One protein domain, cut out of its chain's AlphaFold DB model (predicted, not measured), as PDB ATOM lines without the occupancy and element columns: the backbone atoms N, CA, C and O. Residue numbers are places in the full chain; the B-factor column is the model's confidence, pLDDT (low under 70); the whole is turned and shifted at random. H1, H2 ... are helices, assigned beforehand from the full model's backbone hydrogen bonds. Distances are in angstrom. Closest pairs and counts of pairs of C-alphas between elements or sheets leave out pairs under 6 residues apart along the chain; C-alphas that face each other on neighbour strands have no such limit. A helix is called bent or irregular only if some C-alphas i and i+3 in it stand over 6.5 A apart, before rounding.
ATOM      1  N   PHE A 118      -5.694  -1.424  31.004       63.50
ATOM      2  CA  PHE A 118      -4.563  -1.423  31.944       63.50
ATOM      3  C   PHE A 118      -3.208  -1.490  31.246       63.50
ATOM      4  O   PHE A 118      -2.320  -0.684  31.528       63.50
ATOM      5  N   ALA A 119      -3.067  -2.376  30.260       59.69
ATOM      6  CA  ALA A 119      -1.849  -2.446  29.458       59.69
ATOM      7  C   ALA A 119      -1.556  -1.123  28.723       59.69
ATOM      8  O   ALA A 119      -0.400  -0.709  28.607       59.69
ATOM      9  N   LEU A 120      -2.600  -0.433  28.252       64.88
ATOM     10  CA  LEU A 120      -2.462   0.867  27.602       64.88
ATOM     11  C   LEU A 120      -2.126   1.974  28.611       64.88
ATOM     12  O   LEU A 120      -1.256   2.785  28.292       64.88
ATOM     13  N   TYR A 121      -2.711   1.969  29.817       70.62
ATOM     14  CA  TYR A 121      -2.361   2.890  30.913       70.62
ATOM     15  C   TYR A 121      -0.865   2.855  31.221       70.62
ATOM     16  O   TYR A 121      -0.190   3.880  31.115       70.62
ATOM     17  N   LEU A 122      -0.324   1.661  31.489       70.75
ATOM     18  CA  LEU A 122       1.103   1.472  31.776       70.75
ATOM     19  C   LEU A 122       2.005   2.013  30.655       70.75
ATOM     20  O   LEU A 122       3.110   2.490  30.898       70.75
ATOM     21  N   SER A 123       1.530   1.958  29.409       72.88
ATOM     22  CA  SER A 123       2.309   2.368  28.239       72.88
ATOM     23  C   SER A 123       2.430   3.884  28.041       72.88
ATOM     24  O   SER A 123       3.283   4.307  27.255       72.88
ATOM     25  N   TYR A 124       1.585   4.693  28.696       82.19
ATOM     26  CA  TYR A 124       1.649   6.161  28.649       82.19
ATOM     27  C   TYR A 124       1.938   6.811  30.011       82.19
ATOM     28  O   TYR A 124       2.227   8.008  30.059       82.19
ATOM     29  N   GLU A 125       1.900   6.046  31.106       83.19
ATOM     30  CA  GLU A 125       2.151   6.536  32.465       83.19
ATOM     31  C   GLU A 125       3.526   7.204  32.600       83.19
ATOM     32  O   GLU A 125       3.640   8.273  33.194       83.19
ATOM     33  N   THR A 126       4.562   6.637  31.976       85.00
ATOM     34  CA  THR A 126       5.914   7.219  31.977       85.00
ATOM     35  C   THR A 126       5.921   8.640  31.412       85.00
ATOM     36  O   THR A 126       6.546   9.532  31.981       85.00
ATOM     37  N   THR A 127       5.211   8.872  30.307       87.12
ATOM     38  CA  THR A 127       5.109  10.195  29.678       87.12
ATOM     39  C   THR A 127       4.321  11.158  30.557       87.12
ATOM     40  O   THR A 127       4.741  12.295  30.753       87.12
ATOM     41  N   LEU A 128       3.205  10.695  31.129       88.19
ATOM     42  CA  LEU A 128       2.403  11.482  32.063       88.19
ATOM     43  C   LEU A 128       3.247  11.939  33.263       88.19
ATOM     44  O   LEU A 128       3.253  13.122  33.597       88.19
ATOM     45  N   ARG A 129       4.014  11.020  33.856       86.12
ATOM     46  CA  ARG A 129       4.868  11.287  35.013       86.12
ATOM     47  C   ARG A 129       5.967  12.305  34.703       86.12
ATOM     48  O   ARG A 129       6.091  13.278  35.440       86.12
ATOM     49  N   LYS A 130       6.664  12.171  33.565       87.19
ATOM     50  CA  LYS A 130       7.654  13.169  33.102       87.19
ATOM     51  C   LYS A 130       7.069  14.588  33.046       87.19
ATOM     52  O   LYS A 130       7.725  15.537  33.471       87.19
ATOM     53  N   ILE A 131       5.842  14.733  32.530       87.62
ATOM     54  CA  ILE A 131       5.160  16.032  32.397       87.62
ATOM     55  C   ILE A 131       4.732  16.584  33.764       87.62
ATOM     56  O   ILE A 131       4.814  17.790  33.998       87.62
ATOM     57  N   LEU A 132       4.258  15.722  34.666       85.88
ATOM     58  CA  LEU A 132       3.824  16.118  36.006       85.88
ATOM     59  C   LEU A 132       4.999  16.530  36.902       85.88
ATOM     60  O   LEU A 132       4.928  17.564  37.563       85.88
ATOM     61  N   GLU A 133       6.085  15.762  36.887       84.00
ATOM     62  CA  GLU A 133       7.267  15.987  37.727       84.00
ATOM     63  C   GLU A 133       8.228  17.034  37.122       84.00
ATOM     64  O   GLU A 133       9.162  17.480  37.781       84.00
ATOM     65  N   SER A 134       7.968  17.494  35.888       73.19
ATOM     66  CA  SER A 134       8.824  18.425  35.130       73.19
ATOM     67  C   SER A 134      10.255  17.909  34.909       73.19
ATOM     68  O   SER A 134      11.179  18.694  34.698       73.19
ATOM     69  N   GLU A 135      10.453  16.588  34.950       62.78
ATOM     70  CA  GLU A 135      11.785  15.973  35.040       62.78
ATOM     71  C   GLU A 135      12.565  15.937  33.720       62.78
ATOM     72  O   GLU A 135      13.759  15.667  33.717       62.78
ATOM     73  N   THR A 136      11.946  16.231  32.579       64.69
ATOM     74  CA  THR A 136      12.630  16.461  31.294       64.69
ATOM     75  C   THR A 136      11.624  16.981  30.264       64.69
ATOM     76  O   THR A 136      10.444  16.628  30.339       64.69
ATOM     77  N   PRO A 137      12.046  17.789  29.270       70.38
ATOM     78  CA  PRO A 137      11.166  18.166  28.170       70.38
ATOM     79  C   PRO A 137      10.698  16.909  27.433       70.38
ATOM     80  O   PRO A 137      11.514  16.131  26.942       70.38
ATOM     81  N   THR A 138       9.387  16.700  27.373       80.31
ATOM     82  CA  THR A 138       8.772  15.613  26.601       80.31
ATOM     83  C   THR A 138       8.696  16.020  25.133       80.31
ATOM     84  O   THR A 138       8.266  17.142  24.852       80.31
ATOM     85  N   SER A 139       9.092  15.145  24.203       87.00
ATOM     86  CA  SER A 139       9.037  15.469  22.769       87.00
ATOM     87  C   SER A 139       7.602  15.488  22.230       87.00
ATOM     88  O   SER A 139       6.700  14.854  22.787       87.00
ATOM     89  N   ASP A 140       7.380  16.192  21.117       88.25
ATOM     90  CA  ASP A 140       6.070  16.231  20.455       88.25
ATOM     91  C   ASP A 140       5.634  14.836  19.977       88.25
ATOM     92  O   ASP A 140       4.461  14.473  20.094       88.25
ATOM     93  N   GLU A 141       6.574  14.013  19.504       89.44
ATOM     94  CA  GLU A 141       6.343  12.608  19.166       89.44
ATOM     95  C   GLU A 141       5.906  11.778  20.381       89.44
ATOM     96  O   GLU A 141       4.911  11.056  20.283       89.44
ATOM     97  N   GLU A 142       6.586  11.908  21.529       89.19
ATOM     98  CA  GLU A 142       6.218  11.210  22.773       89.19
ATOM     99  C   GLU A 142       4.805  11.611  23.229       89.19
ATOM    100  O   GLU A 142       3.995  10.752  23.591       89.19
ATOM    101  N   ARG A 143       4.473  12.910  23.167       90.62
ATOM    102  CA  ARG A 143       3.130  13.418  23.492       90.62
ATOM    103  C   ARG A 143       2.077  12.862  22.537       90.62
ATOM    104  O   ARG A 143       1.023  12.406  22.977       90.62
ATOM    105  N   LYS A 144       2.350  12.864  21.230       92.44
ATOM    106  CA  LYS A 144       1.427  12.357  20.205       92.44
ATOM    107  C   LYS A 144       1.165  10.859  20.362       92.44
ATOM    108  O   LYS A 144       0.016  10.433  20.246       92.44
ATOM    109  N   GLU A 145       2.202  10.071  20.641       91.00
ATOM    110  CA  GLU A 145       2.070   8.635  20.893       91.00
ATOM    111  C   GLU A 145       1.245   8.364  22.158       91.00
ATOM    112  O   GLU A 145       0.308   7.560  22.128       91.00
ATOM    113  N   ALA A 146       1.531   9.079  23.249       90.81
ATOM    114  CA  ALA A 146       0.784   8.954  24.495       90.81
ATOM    115  C   ALA A 146      -0.699   9.319  24.313       90.81
ATOM    116  O   ALA A 146      -1.572   8.570  24.745       90.81
ATOM    117  N   LEU A 147      -1.008  10.404  23.595       91.94
ATOM    118  CA  LEU A 147      -2.390  10.788  23.281       91.94
ATOM    119  C   LEU A 147      -3.121   9.728  22.450       91.94
ATOM    120  O   LEU A 147      -4.302   9.470  22.685       91.94
ATOM    121  N   ALA A 148      -2.446   9.091  21.489       89.75
ATOM    122  CA  ALA A 148      -3.042   8.008  20.710       89.75
ATOM    123  C   ALA A 148      -3.379   6.793  21.592       89.75
ATOM    124  O   ALA A 148      -4.478   6.244  21.492       89.75
ATOM    125  N   LYS A 149      -2.469   6.416  22.500       87.50
ATOM    126  CA  LYS A 149      -2.671   5.335  23.478       87.50
ATOM    127  C   LYS A 149      -3.808   5.642  24.451       87.50
ATOM    128  O   LYS A 149      -4.651   4.776  24.672       87.50
ATOM    129  N   ILE A 150      -3.884   6.870  24.966       90.06
ATOM    130  CA  ILE A 150      -4.975   7.326  25.841       90.06
ATOM    131  C   ILE A 150      -6.328   7.203  25.135       90.06
ATOM    132  O   ILE A 150      -7.266   6.635  25.690       90.06
ATOM    133  N   LYS A 151      -6.429   7.682  23.889       89.00
ATOM    134  CA  LYS A 151      -7.674   7.596  23.107       89.00
ATOM    135  C   LYS A 151      -8.091   6.153  22.846       89.00
ATOM    136  O   LYS A 151      -9.279   5.841  22.914       89.00
ATOM    137  N   LEU A 152      -7.129   5.270  22.579       82.62
ATOM    138  CA  LEU A 152      -7.390   3.845  22.403       82.62
ATOM    139  C   LEU A 152      -7.845   3.178  23.710       82.62
ATOM    140  O   LEU A 152      -8.806   2.408  23.689       82.62
ATOM    141  N   ALA A 153      -7.201   3.494  24.838       82.88
ATOM    142  CA  ALA A 153      -7.577   2.994  26.160       82.88
ATOM    143  C   ALA A 153      -9.008   3.408  26.509       82.88
ATOM    144  O   ALA A 153      -9.842   2.556  26.809       82.88
ATOM    145  N   ARG A 154      -9.323   4.698  26.344       87.12
ATOM    146  CA  ARG A 154     -10.668   5.229  26.566       87.12
ATOM    147  C   ARG A 154     -11.709   4.539  25.690       87.12
ATOM    148  O   ARG A 154     -12.688   4.031  26.218       87.12
ATOM    149  N   SER A 155     -11.474   4.467  24.377       85.44
ATOM    150  CA  SER A 155     -12.389   3.805  23.435       85.44
ATOM    151  C   SER A 155     -12.617   2.335  23.798       85.44
ATOM    152  O   SER A 155     -13.730   1.823  23.701       85.44
ATOM    153  N   THR A 156     -11.580   1.641  24.269       77.06
ATOM    154  CA  THR A 156     -11.683   0.249  24.724       77.06
ATOM    155  C   THR A 156     -12.645   0.138  25.905       77.06
ATOM    156  O   THR A 156     -13.614  -0.616  25.844       77.06
ATOM    157  N   VAL A 157     -12.409   0.911  26.960       80.75
ATOM    158  CA  VAL A 157     -13.228   0.884  28.178       80.75
ATOM    159  C   VAL A 157     -14.661   1.319  27.897       80.75
ATOM    160  O   VAL A 157     -15.602   0.654  28.322       80.75
ATOM    161  N   GLU A 158     -14.838   2.379  27.111       84.75
ATOM    162  CA  GLU A 158     -16.144   2.884  26.692       84.75
ATOM    163  C   GLU A 158     -16.928   1.829  25.899       84.75
ATOM    164  O   GLU A 158     -18.124   1.645  26.112       84.75
ATOM    165  N   ASN A 159     -16.265   1.061  25.029       78.31
ATOM    166  CA  ASN A 159     -16.891  -0.076  24.357       78.31
ATOM    167  C   ASN A 159     -17.307  -1.179  25.342       78.31
ATOM    168  O   ASN A 159     -18.350  -1.802  25.144       78.31
ATOM    169  N   GLY A 160     -16.522  -1.421  26.394       76.75
ATOM    170  CA  GLY A 160     -16.868  -2.350  27.471       76.75
ATOM    171  C   GLY A 160     -18.105  -1.910  28.253       76.75
ATOM    172  O   GLY A 160     -19.048  -2.691  28.390       76.75
ATOM    173  N   LEU A 161     -18.137  -0.646  28.682       82.75
ATOM    174  CA  LEU A 161     -19.276  -0.032  29.369       82.75
ATOM    175  C   LEU A 161     -20.534  -0.057  28.491       82.75
ATOM    176  O   LEU A 161     -21.560  -0.593  28.895       82.75
ATOM    177  N   ASN A 162     -20.426   0.378  27.233       84.69
ATOM    178  CA  ASN A 162     -21.535   0.343  26.278       84.69
ATOM    179  C   ASN A 162     -22.057  -1.076  26.023       84.69
ATOM    180  O   ASN A 162     -23.257  -1.274  25.828       84.69
ATOM    181  N   LYS A 163     -21.175  -2.083  25.984       76.56
ATOM    182  CA  LYS A 163     -21.595  -3.486  25.861       76.56
ATOM    183  C   LYS A 163     -22.370  -3.934  27.091       76.56
ATOM    184  O   LYS A 163     -23.423  -4.543  26.924       76.56
ATOM    185  N   PHE A 164     -21.880  -3.611  28.284       81.31
ATOM    186  CA  PHE A 164     -22.578  -3.896  29.531       81.31
ATOM    187  C   PHE A 164     -23.954  -3.213  29.568       81.31
ATOM    188  O   PHE A 164     -24.961  -3.875  29.804       81.31
ATOM    189  N   ASP A 165     -24.041  -1.931  29.217       82.94
ATOM    190  CA  ASP A 165     -25.290  -1.157  29.236       82.94
ATOM    191  C   ASP A 165     -26.325  -1.628  28.206       82.94
ATOM    192  O   ASP A 165     -27.530  -1.424  28.388       82.94
ATOM    193  N   ARG A 166     -25.884  -2.302  27.141       86.12
ATOM    194  CA  ARG A 166     -26.761  -2.936  26.144       86.12
ATOM    195  C   ARG A 166     -27.254  -4.324  26.554       86.12
ATOM    196  O   ARG A 166     -28.170  -4.832  25.909       86.12
ATOM    197  N   MET A 167     -26.694  -4.936  27.602       84.25
ATOM    198  CA  MET A 167     -27.192  -6.217  28.120       84.25
ATOM    199  C   MET A 167     -28.623  -6.069  28.648       84.25
ATOM    200  O   MET A 167     -28.989  -4.984  29.103       84.25
ATOM    201  N   PRO A 168     -29.449  -7.128  28.649       86.69
ATOM    202  CA  PRO A 168     -30.786  -7.066  29.232       86.69
ATOM    203  C   PRO A 168     -30.763  -6.576  30.689       86.69
ATOM    204  O   PRO A 168     -29.855  -6.898  31.454       86.69
ATOM    205  N   LYS A 169     -31.773  -5.795  31.099       84.75
ATOM    206  CA  LYS A 169     -31.820  -5.169  32.435       84.75
ATOM    207  C   LYS A 169     -31.652  -6.186  33.574       84.75
ATOM    208  O   LYS A 169     -30.900  -5.920  34.503       84.75
ATOM    209  N   ASN A 170     -32.307  -7.343  33.475       81.94
ATOM    210  CA  ASN A 170     -32.193  -8.429  34.451       81.94
ATOM    211  C   ASN A 170     -30.754  -8.956  34.561       81.94
ATOM    212  O   ASN A 170     -30.278  -9.164  35.670       81.94
ATOM    213  N   VAL A 171     -30.044  -9.107  33.438       75.31
ATOM    214  CA  VAL A 171     -28.637  -9.540  33.419       75.31
ATOM    215  C   VAL A 171     -27.752  -8.527  34.137       75.31
ATOM    216  O   VAL A 171     -26.952  -8.902  34.990       75.31
ATOM    217  N   ARG A 172     -27.942  -7.229  33.865       83.56
ATOM    218  CA  ARG A 172     -27.192  -6.166  34.553       83.56
ATOM    219  C   ARG A 172     -27.473  -6.143  36.052       83.56
ATOM    220  O   ARG A 172     -26.544  -6.015  36.840       83.56
ATOM    221  N   GLU A 173     -28.736  -6.272  36.452       82.44
ATOM    222  CA  GLU A 173     -29.131  -6.288  37.864       82.44
ATOM    223  C   GLU A 173     -28.551  -7.493  38.608       82.44
ATOM    224  O   GLU A 173     -28.015  -7.314  39.697       82.44
ATOM    225  N   ILE A 174     -28.597  -8.688  38.012       73.44
ATOM    226  CA  ILE A 174     -27.983  -9.904  38.565       73.44
ATOM    227  C   ILE A 174     -26.459  -9.741  38.645       73.44
ATOM    228  O   ILE A 174     -25.853 -10.038  39.675       73.44
ATOM    229  N   GLY A 175     -25.827  -9.222  37.590       72.06
ATOM    230  CA  GLY A 175     -24.391  -8.950  37.567       72.06
ATOM    231  C   GLY A 175     -23.972  -7.998  38.688       72.06
ATOM    232  O   GLY A 175     -23.058  -8.311  39.445       72.06
ATOM    233  N   LEU A 176     -24.688  -6.882  38.861       76.62
ATOM    234  CA  LEU A 176     -24.442  -5.870  39.900       76.62
ATOM    235  C   LEU A 176     -24.863  -6.296  41.316       76.62
ATOM    236  O   LEU A 176     -24.802  -5.477  42.228       76.62
ATOM    237  N   GLN A 177     -25.292  -7.542  41.529       74.38
ATOM    238  CA  GLN A 177     -25.389  -8.129  42.870       74.38
ATOM    239  C   GLN A 177     -24.077  -8.799  43.295       74.38
ATOM    240  O   GLN A 177     -23.869  -9.035  44.482       74.38
ATOM    241  N   GLN A 178     -23.180  -9.096  42.349       70.88
ATOM    242  CA  GLN A 178     -21.888  -9.707  42.636       70.88
ATOM    243  C   GLN A 178     -20.813  -8.644  42.841       70.88
ATOM    244  O   GLN A 178     -20.596  -7.781  41.988       70.88
ATOM    245  N   SER A 179     -20.067  -8.760  43.934       71.31
ATOM    246  CA  SER A 179     -19.007  -7.812  44.276       71.31
ATOM    247  C   SER A 179     -17.920  -7.682  43.224       71.31
ATOM    248  O   SER A 179     -17.517  -6.574  42.880       71.31
ATOM    249  N   SER A 180     -17.506  -8.804  42.639       67.94
ATOM    250  CA  SER A 180     -16.505  -8.817  41.572       67.94
ATOM    251  C   SER A 180     -16.939  -8.054  40.311       67.94
ATOM    252  O   SER A 180     -16.112  -7.390  39.692       67.94
ATOM    253  N   THR A 181     -18.225  -8.093  39.950       74.12
ATOM    254  CA  THR A 181     -18.768  -7.355  38.798       74.12
ATOM    255  C   THR A 181     -18.873  -5.868  39.100       74.12
ATOM    256  O   THR A 181     -18.524  -5.054  38.254       74.12
ATOM    257  N   ILE A 182     -19.308  -5.502  40.309       75.56
ATOM    258  CA  ILE A 182     -19.350  -4.100  40.748       75.56
ATOM    259  C   ILE A 182     -17.937  -3.519  40.759       75.56
ATOM    260  O   ILE A 182     -17.729  -2.433  40.235       75.56
ATOM    261  N   SER A 183     -16.961  -4.257  41.291       74.31
ATOM    262  CA  SER A 183     -15.550  -3.860  41.262       74.31
ATOM    263  C   SER A 183     -15.067  -3.612  39.833       74.31
ATOM    264  O   SER A 183     -14.576  -2.527  39.540       74.31
ATOM    265  N   ALA A 184     -15.318  -4.546  38.910       75.56
ATOM    266  CA  ALA A 184     -14.954  -4.377  37.504       75.56
ATOM    267  C   ALA A 184     -15.677  -3.191  36.835       75.56
ATOM    268  O   ALA A 184     -15.085  -2.482  36.029       75.56
ATOM    269  N   TYR A 185     -16.943  -2.948  37.183       79.12
ATOM    270  CA  TYR A 185     -17.710  -1.807  36.681       79.12
ATOM    271  C   TYR A 185     -17.088  -0.490  37.143       79.12
ATOM    272  O   TYR A 185     -16.832   0.399  36.336       79.12
ATOM    273  N   VAL A 186     -16.772  -0.381  38.432       76.31
ATOM    274  CA  VAL A 186     -16.138   0.811  39.001       76.31
ATOM    275  C   VAL A 186     -14.733   1.022  38.448       76.31
ATOM    276  O   VAL A 186     -14.394   2.153  38.115       76.31
ATOM    277  N   GLN A 187     -13.947  -0.041  38.272       78.00
ATOM    278  CA  GLN A 187     -12.637   0.044  37.628       78.00
ATOM    279  C   GLN A 187     -12.745   0.529  36.180       78.00
ATOM    280  O   GLN A 187     -11.960   1.382  35.780       78.00
ATOM    281  N   ALA A 188     -13.746   0.076  35.420       79.44
ATOM    282  CA  ALA A 188     -13.986   0.579  34.071       79.44
ATOM    283  C   ALA A 188     -14.280   2.093  34.075       79.44
ATOM    284  O   ALA A 188     -13.648   2.843  33.334       79.44
ATOM    285  N   TYR A 189     -15.159   2.594  34.949       79.31
ATOM    286  CA  TYR A 189     -15.359   4.048  35.059       79.31
ATOM    287  C   TYR A 189     -14.091   4.778  35.496       79.31
ATOM    288  O   TYR A 189     -13.749   5.804  34.911       79.31
ATOM    289  N   ASN A 190     -13.374   4.241  36.483       80.00
ATOM    290  CA  ASN A 190     -12.124   4.815  36.963       80.00
ATOM    291  C   ASN A 190     -11.114   4.980  35.820       80.00
ATOM    292  O   ASN A 190     -10.604   6.070  35.581       80.00
ATOM    293  N   SER A 191     -10.908   3.918  35.044       81.81
ATOM    294  CA  SER A 191     -10.092   3.924  33.836       81.81
ATOM    295  C   SER A 191     -10.546   5.021  32.863       81.81
ATOM    296  O   SER A 191      -9.748   5.881  32.475       81.81
ATOM    297  N   PHE A 192     -11.833   5.064  32.513       82.50
ATOM    298  CA  PHE A 192     -12.366   6.078  31.602       82.50
ATOM    299  C   PHE A 192     -12.030   7.514  32.055       82.50
ATOM    300  O   PHE A 192     -11.511   8.309  31.261       82.50
ATOM    301  N   TYR A 193     -12.241   7.828  33.335       80.25
ATOM    302  CA  TYR A 193     -11.934   9.145  33.898       80.25
ATOM    303  C   TYR A 193     -10.440   9.437  33.977       80.25
ATOM    304  O   TYR A 193     -10.009  10.540  33.633       80.25
ATOM    305  N   TYR A 194      -9.633   8.449  34.352       84.69
ATOM    306  CA  TYR A 194      -8.186   8.602  34.395       84.69
ATOM    307  C   TYR A 194      -7.614   8.883  32.998       84.69
ATOM    308  O   TYR A 194      -6.722   9.716  32.844       84.69
ATOM    309  N   SER A 195      -8.166   8.273  31.943       87.12
ATOM    310  CA  SER A 195      -7.797   8.606  30.559       87.12
ATOM    311  C   SER A 195      -8.124  10.051  30.189       87.12
ATOM    312  O   SER A 195      -7.326  10.695  29.511       87.12
ATOM    313  N   LEU A 196      -9.266  10.584  30.631       85.25
ATOM    314  CA  LEU A 196      -9.618  11.989  30.405       85.25
ATOM    315  C   LEU A 196      -8.662  12.935  31.140       85.25
ATOM    316  O   LEU A 196      -8.192  13.910  30.553       85.25
ATOM    317  N   ALA A 197      -8.333  12.623  32.394       86.19
ATOM    318  CA  ALA A 197      -7.370  13.389  33.174       86.19
ATOM    319  C   ALA A 197      -5.968  13.362  32.547       86.19
ATOM    320  O   ALA A 197      -5.341  14.408  32.380       86.19
ATOM    321  N   ALA A 198      -5.511  12.191  32.100       89.44
ATOM    322  CA  ALA A 198      -4.247  12.052  31.390       89.44
ATOM    323  C   ALA A 198      -4.237  12.837  30.065       89.44
ATOM    324  O   ALA A 198      -3.252  13.510  29.765       89.44
ATOM    325  N   GLU A 199      -5.327  12.817  29.285       90.50
ATOM    326  CA  GLU A 199      -5.422  13.618  28.055       90.50
ATOM    327  C   GLU A 199      -5.292  15.116  28.352       90.50
ATOM    328  O   GLU A 199      -4.568  15.805  27.633       90.50
ATOM    329  N   MET A 200      -5.920  15.618  29.422       88.88
ATOM    330  CA  MET A 200      -5.783  17.021  29.833       88.88
ATOM    331  C   MET A 200      -4.341  17.391  30.162       88.88
ATOM    332  O   MET A 200      -3.868  18.436  29.723       88.88
ATOM    333  N   VAL A 201      -3.627  16.537  30.897       89.44
ATOM    334  CA  VAL A 201      -2.233  16.807  31.271       89.44
ATOM    335  C   VAL A 201      -1.327  16.830  30.042       89.44
ATOM    336  O   VAL A 201      -0.497  17.725  29.920       89.44
ATOM    337  N   ILE A 202      -1.482  15.868  29.126       89.50
ATOM    338  CA  ILE A 202      -0.587  15.740  27.966       89.50
ATOM    339  C   ILE A 202      -0.901  16.775  26.880       89.50
ATOM    340  O   ILE A 202       0.019  17.306  26.252       89.50
ATOM    341  N   SER A 203      -2.186  17.050  26.638       88.81
ATOM    342  CA  SER A 203      -2.632  17.990  25.601       88.81
ATOM    343  C   SER A 203      -2.733  19.439  26.071       88.81
ATOM    344  O   SER A 203      -2.837  20.325  25.222       88.81
ATOM    345  N   GLU A 204      -2.731  19.669  27.389       87.69
ATOM    346  CA  GLU A 204      -2.925  20.978  28.031       87.69
ATOM    347  C   GLU A 204      -4.231  21.665  27.588       87.69
ATOM    348  O   GLU A 204      -4.330  22.888  27.483       87.69
ATOM    349  N   LYS A 205      -5.256  20.862  27.288       87.12
ATOM    350  CA  LYS A 205      -6.575  21.309  26.832       87.12
ATOM    351  C   LYS A 205      -7.662  20.529  27.542       87.12
ATOM    352  O   LYS A 205      -7.451  19.388  27.930       87.12
ATOM    353  N   LEU A 206      -8.841  21.134  27.657       81.31
ATOM    354  CA  LEU A 206     -10.029  20.445  28.146       81.31
ATOM    355  C   LEU A 206     -10.657  19.612  27.008       81.31
ATOM    356  O   LEU A 206     -11.042  20.200  25.993       81.31
ATOM    357  N   PRO A 207     -10.789  18.280  27.143       73.81
ATOM    358  CA  PRO A 207     -11.608  17.473  26.246       73.81
ATOM    359  C   PRO A 207     -13.051  17.991  26.168       73.81
ATOM    360  O   PRO A 207     -13.649  18.353  27.184       73.81
ATOM    361  N   ALA A 208     -13.621  18.024  24.963       68.50
ATOM    362  CA  ALA A 208     -14.973  18.537  24.729       68.50
ATOM    363  C   ALA A 208     -16.051  17.677  25.413       68.50
ATOM    364  O   ALA A 208     -17.087  18.197  25.824       68.50
ATOM    365  N   GLU A 209     -15.786  16.379  25.579       64.12
ATOM    366  CA  GLU A 209     -16.701  15.417  26.198       64.12
ATOM    367  C   GLU A 209     -16.923  15.678  27.704       64.12
ATOM    368  O   GLU A 209     -17.916  15.234  28.275       64.12
ATOM    369  N   LEU A 210     -16.049  16.455  28.354       60.53
ATOM    370  CA  LEU A 210     -16.095  16.723  29.797       60.53
ATOM    371  C   LEU A 210     -17.177  17.696  30.245       60.53
ATOM    372  O   LEU A 210     -17.478  17.762  31.431       60.53
ATOM    373  N   LEU A 211     -17.760  18.461  29.325       54.25
ATOM    374  CA  LEU A 211     -18.853  19.380  29.655       54.25
ATOM    375  C   LEU A 211     -20.188  18.656  29.880       54.25
ATOM    376  O   LEU A 211     -21.159  19.298  30.261       54.25
ATOM    377  N   GLN A 212     -20.247  17.349  29.610       55.16
ATOM    378  CA  GLN A 212     -21.485  16.568  29.622       55.16
ATOM    379  C   GLN A 212     -21.522  15.485  30.703       55.16
ATOM    380  O   GLN A 212     -22.564  14.862  30.879       55.16
ATOM    381  N   ILE A 213     -20.413  15.239  31.404       61.84
ATOM    382  CA  ILE A 213     -20.344  14.165  32.391       61.84
ATOM    383  C   ILE A 213     -20.671  14.715  33.777       61.84
ATOM    384  O   ILE A 213     -19.956  15.575  34.294       61.84
ATOM    385  N   ASP A 214     -21.735  14.189  34.384       67.12
ATOM    386  CA  ASP A 214     -22.059  14.444  35.783       67.12
ATOM    387  C   ASP A 214     -21.193  13.544  36.685       67.12
ATOM    388  O   ASP A 214     -21.458  12.360  36.936       67.12
ATOM    389  N   PHE A 215     -20.076  14.123  37.125       64.94
ATOM    390  CA  PHE A 215     -19.129  13.477  38.027       64.94
ATOM    391  C   PHE A 215     -19.743  13.173  39.391       64.94
ATOM    392  O   PHE A 215     -19.353  12.187  40.018       64.94
ATOM    393  N   GLU A 216     -20.688  13.994  39.855       66.44
ATOM    394  CA  GLU A 216     -21.362  13.775  41.129       66.44
ATOM    395  C   GLU A 216     -22.323  12.605  41.025       66.44
ATOM    396  O   GLU A 216     -22.291  11.740  41.896       66.44
ATOM    397  N   GLU A 217     -23.087  12.502  39.937       69.25
ATOM    398  CA  GLU A 217     -23.965  11.355  39.694       69.25
ATOM    399  C   GLU A 217     -23.160  10.052  39.616       69.25
ATOM    400  O   GLU A 217     -23.518   9.050  40.239       69.25
ATOM    401  N   THR A 218     -22.019  10.063  38.919       65.12
ATOM    402  CA  THR A 218     -21.178   8.864  38.797       65.12
ATOM    403  C   THR A 218     -20.526   8.489  40.127       65.12
ATOM    404  O   THR A 218     -20.537   7.320  40.520       65.12
ATOM    405  N   LEU A 219     -19.989   9.467  40.861       67.44
ATOM    406  CA  LEU A 219     -19.421   9.236  42.185       67.44
ATOM    407  C   LEU A 219     -20.493   8.761  43.168       67.44
ATOM    408  O   LEU A 219     -20.261   7.842  43.951       67.44
ATOM    409  N   GLN A 220     -21.680   9.357  43.118       74.31
ATOM    410  CA  GLN A 220     -22.817   8.970  43.935       74.31
ATOM    411  C   GLN A 220     -23.249   7.547  43.607       74.31
ATOM    412  O   GLN A 220     -23.403   6.763  44.538       74.31
ATOM    413  N   PHE A 221     -23.351   7.182  42.329       71.12
ATOM    414  CA  PHE A 221     -23.653   5.822  41.898       71.12
ATOM    415  C   PHE A 221     -22.633   4.818  42.449       71.12
ATOM    416  O   PHE A 221     -23.023   3.821  43.061       71.12
ATOM    417  N   ILE A 222     -21.336   5.098  42.277       64.94
ATOM    418  CA  ILE A 222     -20.246   4.253  42.780       64.94
ATOM    419  C   ILE A 222     -20.383   4.096  44.293       64.94
ATOM    420  O   ILE A 222     -20.519   2.979  44.785       64.94
ATOM    421  N   LEU A 223     -20.431   5.212  45.025       67.50
ATOM    422  CA  LEU A 223     -20.497   5.197  46.481       67.50
ATOM    423  C   LEU A 223     -21.773   4.508  46.967       67.50
ATOM    424  O   LEU A 223     -21.690   3.684  47.860       67.50
ATOM    425  N   GLU A 224     -22.947   4.798  46.409       72.12
ATOM    426  CA  GLU A 224     -24.214   4.184  46.823       72.12
ATOM    427  C   GLU A 224     -24.254   2.681  46.593       72.12
ATOM    428  O   GLU A 224     -24.711   1.945  47.470       72.12
ATOM    429  N   LYS A 225     -23.733   2.208  45.458       65.00
ATOM    430  CA  LYS A 225     -23.609   0.774  45.209       65.00
ATOM    431  C   LYS A 225     -22.630   0.132  46.181       65.00
ATOM    432  O   LYS A 225     -22.976  -0.902  46.739       65.00
ATOM    433  N   SER A 226     -21.495   0.768  46.480       59.03
ATOM    434  CA  SER A 226     -20.508   0.293  47.465       59.03
ATOM    435  C   SER A 226     -21.016   0.248  48.914       59.03
ATOM    436  O   SER A 226     -20.390  -0.400  49.749       59.03
ATOM    437  N   LEU A 227     -22.134   0.911  49.241       59.84
ATOM    438  CA  LEU A 227     -22.720   0.917  50.591       59.84
ATOM    439  C   LEU A 227     -23.581  -0.324  50.893       59.84
ATOM    440  O   LEU A 227     -24.190  -0.384  51.966       59.84
ATOM    441  N   SER A 228     -23.659  -1.316  49.995       65.75
ATOM    442  CA  SER A 228     -24.289  -2.595  50.343       65.75
ATOM    443  C   SER A 228     -23.505  -3.287  51.471       65.75
ATOM    444  O   SER A 228     -22.281  -3.168  51.571       65.75
ATOM    445  N   LYS A 229     -24.209  -4.007  52.356       62.44
ATOM    446  CA  LYS A 229     -23.569  -4.690  53.492       62.44
ATOM    447  C   LYS A 229     -22.559  -5.745  53.039       62.44
ATOM    448  O   LYS A 229     -21.520  -5.865  53.681       62.44
ATOM    449  N   GLU A 230     -22.841  -6.474  51.956       63.66
ATOM    450  CA  GLU A 230     -21.882  -7.418  51.380       63.66
ATOM    451  C   GLU A 230     -20.600  -6.711  50.910       63.66
ATOM    452  O   GLU A 230     -19.505  -7.138  51.265       63.66
ATOM    453  N   LEU A 231     -20.696  -5.585  50.198       62.88
ATOM    454  CA  LEU A 231     -19.512  -4.901  49.652       62.88
ATOM    455  C   LEU A 231     -18.673  -4.216  50.721       62.88
ATOM    456  O   LEU A 231     -17.443  -4.236  50.653       62.88
ATOM    457  N   ALA A 232     -19.330  -3.653  51.734       60.69
ATOM    458  CA  ALA A 232     -18.649  -3.094  52.891       60.69
ATOM    459  C   ALA A 232     -17.806  -4.157  53.623       60.69
ATOM    460  O   ALA A 232     -16.766  -3.824  54.188       60.69
ATOM    461  N   SER A 233     -18.222  -5.431  53.588       58.38
ATOM    462  CA  SER A 233     -17.467  -6.540  54.187       58.38
ATOM    463  C   SER A 233     -16.246  -6.983  53.369       58.38
ATOM    464  O   SER A 233     -15.325  -7.574  53.929       58.38
ATOM    465  N   GLU A 234     -16.195  -6.649  52.076       63.25
ATOM    466  CA  GLU A 234     -15.128  -7.056  51.152       63.25
ATOM    467  C   GLU A 234     -14.033  -5.991  50.941       63.25
ATOM    468  O   GLU A 234     -13.174  -6.161  50.082       63.25
ATOM    469  N   ASN A 235     -14.013  -4.909  51.732       63.25
ATOM    470  CA  ASN A 235     -13.041  -3.808  51.598       63.25
ATOM    471  C   ASN A 235     -12.966  -3.238  50.169       63.25
ATOM    472  O   ASN A 235     -11.886  -3.079  49.600       63.25
ATOM    473  N   PHE A 236     -14.125  -2.923  49.593       72.75
ATOM    474  CA  PHE A 236     -14.236  -2.320  48.266       72.75
ATOM    475  C   PHE A 236     -13.310  -1.085  48.094       72.75
ATOM    476  O   PHE A 236     -13.372  -0.186  48.943       72.75
ATOM    477  N   PRO A 237     -12.500  -0.985  47.012       77.06
ATOM    478  CA  PRO A 237     -11.495   0.068  46.822       77.06
ATOM    479  C   PRO A 237     -12.103   1.392  46.339       77.06
ATOM    480  O   PRO A 237     -11.714   1.956  45.322       77.06
ATOM    481  N   TRP A 238     -13.074   1.923  47.086       79.38
ATOM    482  CA  TRP A 238     -13.780   3.168  46.751       79.38
ATOM    483  C   TRP A 238     -12.842   4.374  46.595       79.38
ATOM    484  O   TRP A 238     -13.209   5.349  45.945       79.38
ATOM    485  N   TRP A 239     -11.654   4.326  47.200       83.44
ATOM    486  CA  TRP A 239     -10.658   5.393  47.132       83.44
ATOM    487  C   TRP A 239     -10.062   5.569  45.731       83.44
ATOM    488  O   TRP A 239      -9.662   6.680  45.419       83.44
ATOM    489  N   GLU A 240     -10.030   4.532  44.885       82.50
ATOM    490  CA  GLU A 240      -9.497   4.618  43.513       82.50
ATOM    491  C   GLU A 240     -10.296   5.604  42.638       82.50
ATOM    492  O   GLU A 240      -9.730   6.615  42.221       82.50
ATOM    493  N   PRO A 241     -11.614   5.412  42.414       78.62
ATOM    494  CA  PRO A 241     -12.413   6.374  41.656       78.62
ATOM    495  C   PRO A 241     -12.496   7.739  42.343       78.62
ATOM    496  O   PRO A 241     -12.606   8.761  41.670       78.62
ATOM    497  N   TYR A 242     -12.438   7.772  43.677       84.69
ATOM    498  CA  TYR A 242     -12.453   9.019  44.434       84.69
ATOM    499  C   TYR A 242     -11.204   9.867  44.153       84.69
ATOM    500  O   TYR A 242     -11.315  11.063  43.897       84.69
ATOM    501  N   GLU A 243     -10.027   9.240  44.150       87.88
ATOM    502  CA  GLU A 243      -8.751   9.866  43.799       87.88
ATOM    503  C   GLU A 243      -8.760  10.361  42.353       87.88
ATOM    504  O   GLU A 243      -8.495  11.535  42.111       87.88
ATOM    505  N   THR A 244      -9.176   9.523  41.403       86.69
ATOM    506  CA  THR A 244      -9.150   9.887  39.981       86.69
ATOM    507  C   THR A 244     -10.081  11.055  39.659       86.69
ATOM    508  O   THR A 244      -9.750  11.905  38.827       86.69
ATOM    509  N   ILE A 245     -11.229  11.157  40.334       85.19
ATOM    510  CA  ILE A 245     -12.116  12.320  40.205       85.19
ATOM    511  C   ILE A 245     -11.464  13.569  40.803       85.19
ATOM    512  O   ILE A 245     -11.551  14.643  40.205       85.19
ATOM    513  N   ALA A 246     -10.789  13.453  41.947       88.56
ATOM    514  CA  ALA A 246     -10.069  14.574  42.541       88.56
ATOM    515  C   ALA A 246      -8.935  15.062  41.622       88.56
ATOM    516  O   ALA A 246      -8.841  16.258  41.337       88.56
ATOM    517  N   PHE A 247      -8.148  14.130  41.075       89.00
ATOM    518  CA  PHE A 247      -7.109  14.393  40.085       89.00
ATOM    519  C   PHE A 247      -7.674  15.117  38.861       89.00
ATOM    520  O   PHE A 247      -7.156  16.152  38.436       89.00
ATOM    521  N   PHE A 248      -8.782  14.607  38.325       87.12
ATOM    522  CA  PHE A 248      -9.491  15.208  37.208       87.12
ATOM    523  C   PHE A 248      -9.923  16.654  37.507       87.12
ATOM    524  O   PHE A 248      -9.589  17.567  36.743       87.12
ATOM    525  N   LYS A 249     -10.637  16.875  38.622       86.69
ATOM    526  CA  LYS A 249     -11.135  18.198  39.030       86.69
ATOM    527  C   LYS A 249      -9.988  19.190  39.189       86.69
ATOM    528  O   LYS A 249     -10.090  20.319  38.715       86.69
ATOM    529  N   LEU A 250      -8.872  18.751  39.768       89.94
ATOM    530  CA  LEU A 250      -7.675  19.567  39.921       89.94
ATOM    531  C   LEU A 250      -7.088  20.002  38.571       89.94
ATOM    532  O   LEU A 250      -6.796  21.182  38.387       89.94
ATOM    533  N   GLN A 251      -6.943  19.089  37.602       89.06
ATOM    534  CA  GLN A 251      -6.434  19.460  36.273       89.06
ATOM    535  C   GLN A 251      -7.379  20.420  35.548       89.06
ATOM    536  O   GLN A 251      -6.932  21.393  34.938       89.06
ATOM    537  N   ALA A 252      -8.689  20.180  35.641       86.31
ATOM    538  CA  ALA A 252      -9.686  21.078  35.074       86.31
ATOM    539  C   ALA A 252      -9.618  22.474  35.718       86.31
ATOM    540  O   ALA A 252      -9.676  23.477  35.003       86.31
ATOM    541  N   ALA A 253      -9.431  22.542  37.039       88.19
ATOM    542  CA  ALA A 253      -9.266  23.785  37.785       88.19
ATOM    543  C   ALA A 253      -8.020  24.570  37.355       88.19
ATOM    544  O   ALA A 253      -8.082  25.793  37.249       88.19
ATOM    545  N   ILE A 254      -6.905  23.888  37.071       88.25
ATOM    546  CA  ILE A 254      -5.676  24.519  36.565       88.25
ATOM    547  C   ILE A 254      -5.907  25.111  35.169       88.25
ATOM    548  O   ILE A 254      -5.551  26.259  34.924       88.25
ATOM    549  N   LEU A 255      -6.524  24.352  34.259       88.06
ATOM    550  CA  LEU A 255      -6.732  24.788  32.873       88.06
ATOM    551  C   LEU A 255      -7.761  25.918  32.736       88.06
ATOM    552  O   LEU A 255      -7.651  26.732  31.820       88.06
ATOM    553  N   LYS A 256      -8.772  25.951  33.610       88.31
ATOM    554  CA  LYS A 256      -9.837  26.969  33.598       88.31
ATOM    555  C   LYS A 256      -9.595  28.140  34.550       88.31
ATOM    556  O   LYS A 256     -10.372  29.087  34.513       88.31
ATOM    557  N   ASP A 257      -8.568  28.052  35.393       88.38
ATOM    558  CA  ASP A 257      -8.379  28.916  36.563       88.38
ATOM    559  C   ASP A 257      -9.639  29.001  37.452       88.38
ATOM    560  O   ASP A 257     -10.101  30.068  37.848       88.38
ATOM    561  N   ASP A 258     -10.234  27.840  37.740       87.88
ATOM    562  CA  ASP A 258     -11.473  27.724  38.515       87.88
ATOM    563  C   ASP A 258     -11.169  27.422  39.990       87.88
ATOM    564  O   ASP A 258     -10.696  26.339  40.346       87.88
ATOM    565  N   ALA A 259     -11.436  28.395  40.864       89.62
ATOM    566  CA  ALA A 259     -11.183  28.267  42.295       89.62
ATOM    567  C   ALA A 259     -12.138  27.285  42.995       89.62
ATOM    568  O   ALA A 259     -11.717  26.616  43.936       89.62
ATOM    569  N   ALA A 260     -13.390  27.163  42.542       88.19
ATOM    570  CA  ALA A 260     -14.369  26.272  43.167       88.19
ATOM    571  C   ALA A 260     -13.993  24.805  42.926       88.19
ATOM    572  O   ALA A 260     -13.881  24.028  43.875       88.19
ATOM    573  N   LEU A 261     -13.659  24.461  41.674       87.12
ATOM    574  CA  LEU A 261     -13.165  23.122  41.332       87.12
ATOM    575  C   LEU A 261     -11.874  22.772  42.080       87.12
ATOM    576  O   LEU A 261     -11.670  21.617  42.463       87.12
ATOM    577  N   ARG A 262     -11.006  23.764  42.316       89.56
ATOM    578  CA  ARG A 262      -9.780  23.588  43.104       89.56
ATOM    579  C   ARG A 262     -10.088  23.246  44.560       89.56
ATOM    580  O   ARG A 262      -9.483  22.322  45.095       89.56
ATOM    581  N   THR A 263     -11.022  23.963  45.189       90.56
ATOM    582  CA  THR A 263     -11.451  23.693  46.568       90.56
ATOM    583  C   THR A 263     -12.028  22.288  46.700       90.56
ATOM    584  O   THR A 263     -11.583  21.537  47.564       90.56
ATOM    585  N   GLU A 264     -12.932  21.893  45.803       88.44
ATOM    586  CA  GLU A 264     -13.519  20.548  45.811       88.44
ATOM    587  C   GLU A 264     -12.458  19.451  45.647       88.44
ATOM    588  O   GLU A 264     -12.459  18.464  46.382       88.44
ATOM    589  N   ALA A 265     -11.521  19.621  44.708       89.75
ATOM    590  CA  ALA A 265     -10.431  18.670  44.518       89.75
ATOM    591  C   ALA A 265      -9.558  18.545  45.779       89.75
ATOM    592  O   ALA A 265      -9.225  17.435  46.192       89.75
ATOM    593  N   ASN A 266      -9.227  19.672  46.419       91.06
ATOM    594  CA  ASN A 266      -8.425  19.702  47.643       91.06
ATOM    595  C   ASN A 266      -9.134  18.988  48.807       91.06
ATOM    596  O   ASN A 266      -8.523  18.191  49.514       91.06
ATOM    597  N   GLU A 267     -10.440  19.207  48.980       90.44
ATOM    598  CA  GLU A 267     -11.242  18.496  49.983       90.44
ATOM    599  C   GLU A 267     -11.217  16.980  49.761       90.44
ATOM    600  O   GLU A 267     -11.014  16.212  50.706       90.44
ATOM    601  N   MET A 268     -11.358  16.536  48.510       90.25
ATOM    602  CA  MET A 268     -11.287  15.117  48.171       90.25
ATOM    603  C   MET A 268      -9.897  14.526  48.458       90.25
ATOM    604  O   MET A 268      -9.784  13.491  49.118       90.25
ATOM    605  N   ILE A 269      -8.823  15.194  48.044       91.62
ATOM    606  CA  ILE A 269      -7.449  14.735  48.307       91.62
ATOM    607  C   ILE A 269      -7.189  14.653  49.818       91.62
ATOM    608  O   ILE A 269      -6.637  13.665  50.309       91.62
ATOM    609  N   ASN A 270      -7.680  15.622  50.588       90.56
ATOM    610  CA  ASN A 270      -7.534  15.637  52.040       90.56
ATOM    611  C   ASN A 270      -8.269  14.489  52.734       90.56
ATOM    612  O   ASN A 270      -7.766  13.963  53.731       90.56
ATOM    613  N   VAL A 271      -9.409  14.033  52.205       89.88
ATOM    614  CA  VAL A 271     -10.076  12.813  52.691       89.88
ATOM    615  C   VAL A 271      -9.161  11.593  52.543       89.88
ATOM    616  O   VAL A 271      -9.031  10.813  53.488       89.88
ATOM    617  N   LEU A 272      -8.475  11.451  51.404       90.19
ATOM    618  CA  LEU A 272      -7.559  10.333  51.146       90.19
ATOM    619  C   LEU A 272      -6.331  10.381  52.064       90.19
ATOM    620  O   LEU A 272      -5.989   9.387  52.707       90.19
ATOM    621  N   VAL A 273      -5.715  11.556  52.184       90.44
ATOM    622  CA  VAL A 273      -4.489  11.786  52.965       90.44
ATOM    623  C   VAL A 273      -4.718  11.655  54.471       90.44
ATOM    624  O   VAL A 273      -3.882  11.120  55.196       90.44
ATOM    625  N   SER A 274      -5.860  12.125  54.972       89.12
ATOM    626  CA  SER A 274      -6.235  11.971  56.387       89.12
ATOM    627  C   SER A 274      -6.812  10.589  56.705       89.12
ATOM    628  O   SER A 274      -7.097  10.282  57.867       89.12
ATOM    629  N   ARG A 275      -7.004   9.748  55.680       89.25
ATOM    630  CA  ARG A 275      -7.705   8.462  55.762       89.25
ATOM    631  C   ARG A 275      -9.101   8.600  56.375       89.25
ATOM    632  O   ARG A 275      -9.583   7.695  57.071       89.25
ATOM    633  N   ALA A 276      -9.737   9.744  56.137       85.81
ATOM    634  CA  ALA A 276     -11.121   9.972  56.495       85.81
ATOM    635  C   ALA A 276     -12.032   9.137  55.589       85.81
ATOM    636  O   ALA A 276     -11.667   8.737  54.484       85.81
ATOM    637  N   SER A 277     -13.232   8.855  56.083       79.06
ATOM    638  CA  SER A 277     -14.254   8.184  55.293       79.06
ATOM    639  C   SER A 277     -15.293   9.213  54.849       79.06
ATOM    640  O   SER A 277     -15.871   9.873  55.719       79.06
ATOM    641  N   PRO A 278     -15.566   9.361  53.539       76.94
ATOM    642  CA  PRO A 278     -16.545  10.327  53.049       76.94
ATOM    643  C   PRO A 278     -17.983   9.911  53.398       76.94
ATOM    644  O   PRO A 278     -18.890  10.741  53.384       76.94
ATOM    645  N   LYS A 279     -18.220   8.630  53.733       75.12
ATOM    646  CA  LYS A 279     -19.530   8.107  54.151       75.12
ATOM    647  C   LYS A 279     -19.390   7.067  55.261       75.12
ATOM    648  O   LYS A 279     -18.542   6.190  55.211       75.12
ATOM    649  N   ARG A 280     -20.321   7.077  56.218       67.06
ATOM    650  CA  ARG A 280     -20.268   6.281  57.462       67.06
ATOM    651  C   ARG A 280     -20.026   4.766  57.303       67.06
ATOM    652  O   ARG A 280     -19.480   4.172  58.226       67.06
ATOM    653  N   LEU A 281     -20.464   4.135  56.208       63.72
ATOM    654  CA  LEU A 281     -20.307   2.683  55.999       63.72
ATOM    655  C   LEU A 281     -19.042   2.305  55.215       63.72
ATOM    656  O   LEU A 281     -18.739   1.121  55.110       63.72
ATOM    657  N   LEU A 282     -18.306   3.277  54.673       73.25
ATOM    658  CA  LEU A 282     -17.054   3.006  53.978       73.25
ATOM    659  C   LEU A 282     -15.921   2.888  54.996       73.25
ATOM    660  O   LEU A 282     -15.765   3.740  55.879       73.25
ATOM    661  N   GLY A 283     -15.130   1.824  54.868       73.69
ATOM    662  CA  GLY A 283     -13.904   1.649  55.638       73.69
ATOM    663  C   GLY A 283     -12.885   2.749  55.337       73.69
ATOM    664  O   GLY A 283     -12.956   3.423  54.307       73.69
ATOM    665  N   LYS A 284     -11.919   2.924  56.242       82.56
ATOM    666  CA  LYS A 284     -10.786   3.828  56.005       82.56
ATOM    667  C   LYS A 284      -9.958   3.314  54.822       82.56
ATOM    668  O   LYS A 284      -9.768   2.098  54.733       82.56
ATOM    669  N   PRO A 285      -9.411   4.197  53.971       83.69
ATOM    670  CA  PRO A 285      -8.495   3.758  52.932       83.69
ATOM    671  C   PRO A 285      -7.238   3.120  53.565       83.69
ATOM    672  O   PRO A 285      -6.859   3.469  54.701       83.69
ATOM    673  N   PRO A 286      -6.586   2.171  52.866       86.06
ATOM    674  CA  PRO A 286      -5.312   1.604  53.286       86.06
ATOM    675  C   PRO A 286      -4.263   2.694  53.529       86.06
ATOM    676  O   PRO A 286      -4.306   3.765  52.926       86.06
ATOM    677  N   GLU A 287      -3.317   2.434  54.427       88.00
ATOM    678  CA  GLU A 287      -2.267   3.403  54.772       88.00
ATOM    679  C   GLU A 287      -1.404   3.769  53.564       88.00
ATOM    680  O   GLU A 287      -1.116   4.942  53.344       88.00
ATOM    681  N   GLN A 288      -1.132   2.780  52.712       88.62
ATOM    682  CA  GLN A 288      -0.393   2.945  51.466       88.62
ATOM    683  C   GLN A 288      -1.043   3.984  50.545       88.62
ATOM    684  O   GLN A 288      -0.339   4.731  49.880       88.62
ATOM    685  N   ILE A 289      -2.379   4.080  50.528       87.69
ATOM    686  CA  ILE A 289      -3.093   5.058  49.692       87.69
ATOM    687  C   ILE A 289      -2.858   6.480  50.196       87.69
ATOM    688  O   ILE A 289      -2.648   7.388  49.399       87.69
ATOM    689  N   SER A 290      -2.829   6.678  51.514       87.88
ATOM    690  CA  SER A 290      -2.481   7.975  52.100       87.88
ATOM    691  C   SER A 290      -1.035   8.364  51.787       87.88
ATOM    692  O   SER A 290      -0.770   9.516  51.454       87.88
ATOM    693  N   GLU A 291      -0.092   7.424  51.884       88.69
ATOM    694  CA  GLU A 291       1.317   7.670  51.548       88.69
ATOM    695  C   GLU A 291       1.501   8.032  50.067       88.69
ATOM    696  O   GLU A 291       2.191   9.004  49.752       88.69
ATOM    697  N   VAL A 292       0.846   7.288  49.169       87.81
ATOM    698  CA  VAL A 292       0.858   7.551  47.723       87.81
ATOM    699  C   VAL A 292       0.253   8.919  47.424       87.81
ATOM    700  O   VAL A 292       0.919   9.729  46.787       87.81
ATOM    701  N   ALA A 293      -0.926   9.233  47.969       87.00
ATOM    702  CA  ALA A 293      -1.563  10.534  47.768       87.00
ATOM    703  C   ALA A 293      -0.675  11.690  48.266       87.00
ATOM    704  O   ALA A 293      -0.479  12.674  47.557       87.00
ATOM    705  N   ARG A 294      -0.056  11.573  49.451       88.81
ATOM    706  CA  ARG A 294       0.889  12.597  49.946       88.81
ATOM    707  C   ARG A 294       2.046  12.811  48.975       88.81
ATOM    708  O   ARG A 294       2.429  13.950  48.715       88.81
ATOM    709  N   LYS A 295       2.611  11.730  48.442       88.00
ATOM    710  CA  LYS A 295       3.714  11.798  47.481       88.00
ATOM    711  C   LYS A 295       3.283  12.426  46.151       88.00
ATOM    712  O   LYS A 295       3.954  13.334  45.677       88.00
ATOM    713  N   GLU A 296       2.182  11.975  45.564       85.69
ATOM    714  CA  GLU A 296       1.715  12.441  44.252       85.69
ATOM    715  C   GLU A 296       1.256  13.900  44.275       85.69
ATOM    716  O   GLU A 296       1.529  14.651  43.341       85.69
ATOM    717  N   TYR A 297       0.622  14.334  45.365       88.31
ATOM    718  CA  TYR A 297       0.069  15.683  45.479       88.31
ATOM    719  C   TYR A 297       1.022  16.707  46.110       88.31
ATOM    720  O   TYR A 297       0.685  17.884  46.206       88.31
ATOM    721  N   SER A 298       2.233  16.289  46.489       84.69
ATOM    722  CA  SER A 298       3.309  17.191  46.930       84.69
ATOM    723  C   SER A 298       4.258  17.617  45.803       84.69
ATOM    724  O   SER A 298       5.180  18.397  46.048       84.69
ATOM    725  N   ILE A 299       4.046  17.140  44.568       82.38
ATOM    726  CA  ILE A 299       4.892  17.507  43.428       82.38
ATOM    727  C   ILE A 299       4.816  19.008  43.125       82.38
ATOM    728  O   ILE A 299       3.804  19.671  43.363       82.38
ATOM    729  N   SER A 300       5.891  19.540  42.538       71.62
ATOM    730  CA  SER A 300       6.064  20.973  42.260       71.62
ATOM    731  C   SER A 300       4.885  21.590  41.503       71.62
ATOM    732  O   SER A 300       4.469  22.700  41.830       71.62
ATOM    733  N   ARG A 301       4.299  20.851  40.553       78.81
ATOM    734  CA  ARG A 301       3.138  21.274  39.757       78.81
ATOM    735  C   ARG A 301       1.919  21.653  40.604       78.81
ATOM    736  O   ARG A 301       1.128  22.482  40.167       78.81
ATOM    737  N   TYR A 302       1.766  21.067  41.790       83.62
ATOM    738  CA  TYR A 302       0.643  21.337  42.694       83.62
ATOM    739  C   TYR A 302       1.021  22.191  43.901       83.62
ATOM    740  O   TYR A 302       0.171  22.485  44.746       83.62
ATOM    741  N   SER A 303       2.279  22.627  43.981       77.12
ATOM    742  CA  SER A 303       2.741  23.494  45.056       77.12
ATOM    743  C   SER A 303       1.941  24.800  45.068       77.12
ATOM    744  O   SER A 303       1.826  25.483  44.053       77.12
TER     745      SER A 303
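AT A GLANCE: This is residues 118 to 303 of the 310 residues of an uncharacterized protein of Donghicola mangrovi (UniProt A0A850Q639). What is the main picture? The long helices H2, H4, H8 and H9 are stacked one on the next, nearly aligned, with H4 and H8 as the core; H1 crosses over H2 and H4, and H10 packs on residues 269 to 273 of H9. The short H3 and H7 lie near the first residues of H4, and residues 165 to 171 stick out there. What is it made of? The printed part has 186 residues with ten named helices, H1 to H10 in chain order, and no named strand; its class is all helix. How compact is it? It is compact, with a radius of gyration of the C-alphas of 16.9 A and spans of 49 by 37 by 28 A.

HOW THE PARTS SIT: How do the first helices stand? H1, residues 118 to 133, and H2, residues 140 to 166, form a helical hairpin; they touch, H2 with residues 142 to 153 alone, at a steep tilt of 44 degrees, opposite ways, and their closest C-alphas are those of Tyr 124 and Ala 146, 5.1 A apart. H3, residues 169 to 175, is close to but not clearly touching H2, with the C-alphas of Phe 164 and Arg 172 closest at 7.2 A. H4, residues 179 to 203, touches H2 at a shallow tilt of 30 degrees, opposite ways, with the C-alphas of Arg 154 and Phe 192 closest at 5.4 A, and touches H1 with residues 191 to 202 alone, at a steep tilt of 41 degrees, the same way, with the C-alphas of Leu 128 and Ile 202 closest at 6.6 A. What follows H4? H5, residues 208 to 211, touches no helix. H6, residues 215 to 226, and H8, residues 239 to 256, only just touch, with 3 pairs of C-alphas within 8 A, Leu 219 and Tyr 242 closest at 7.3 A. H7, residues 229 to 233, is close to but not clearly touching H4, with the C-alphas of Ser 179 and Leu 231 closest at 6.1 A. How is the rest joined on? H4 and H8 are the hubs and touch each other at a shallow tilt of 21 degrees, the same way, with the C-alphas of Ala 197 and Phe 248 closest at 4.9 A; H1, H2, H4, H6 and H8 form an up-and-down bundle, each running against the one before it. H9, residues 259 to 273, forms a helical hairpin with H8 at a shallow tilt of 27 degrees, the C-alphas of Ala 246 and Ala 265 closest at 4.6 A. H9 also forms one with H10, residues 287 to 297, touching it with residues 269 to 273 alone at a shallow tilt of 32 degrees, only just short of steep, with the C-alphas of Val 273 and Ser 290 closest at 4.4 A. What do the backbones show? Every O i to N i+4 pair is within hydrogen-bond range in H2, H3, H4, H6, H7, H8, H9 and H10, and 10 of 12 are in H1. H5 is too short for such a pair, and its one O i to N i+3 pair is not within range.

IN THESE COORDINATES: Where does H1 begin, and is it even? C-alpha 118 is at (-4.563, -1.423, 31.944). H1 is irregular, with C-alphas 123 and 126 7.1 A apart, and has a kink of 41 degrees near residue 125. How long are the longer helices? From first to last C-alpha H1 is 21.8 A, H2 38.4 A, H4 35.8 A, H8 25.5 A and H9 20.7 A. H4 begins at C-alpha 179 (-19.007, -7.812, 44.276), and H10 ends at C-alpha 297 (0.069, 15.683, 45.479).

THE WHOLE: How large is it, and is it cut? The two C-alphas farthest apart, those of Thr 136 and Asn 170, are 51.4 A apart, and the printed part has no cut. Which links are long? The link from H9 to H10, residues 274 to 286, is long, that from H1 to H2 is short, and the others are tight. Where is confidence low? The mean pLDDT of the printed part is 80.1, and 33 residues are under 70, among them residues 208 to 219 and 225 to 235.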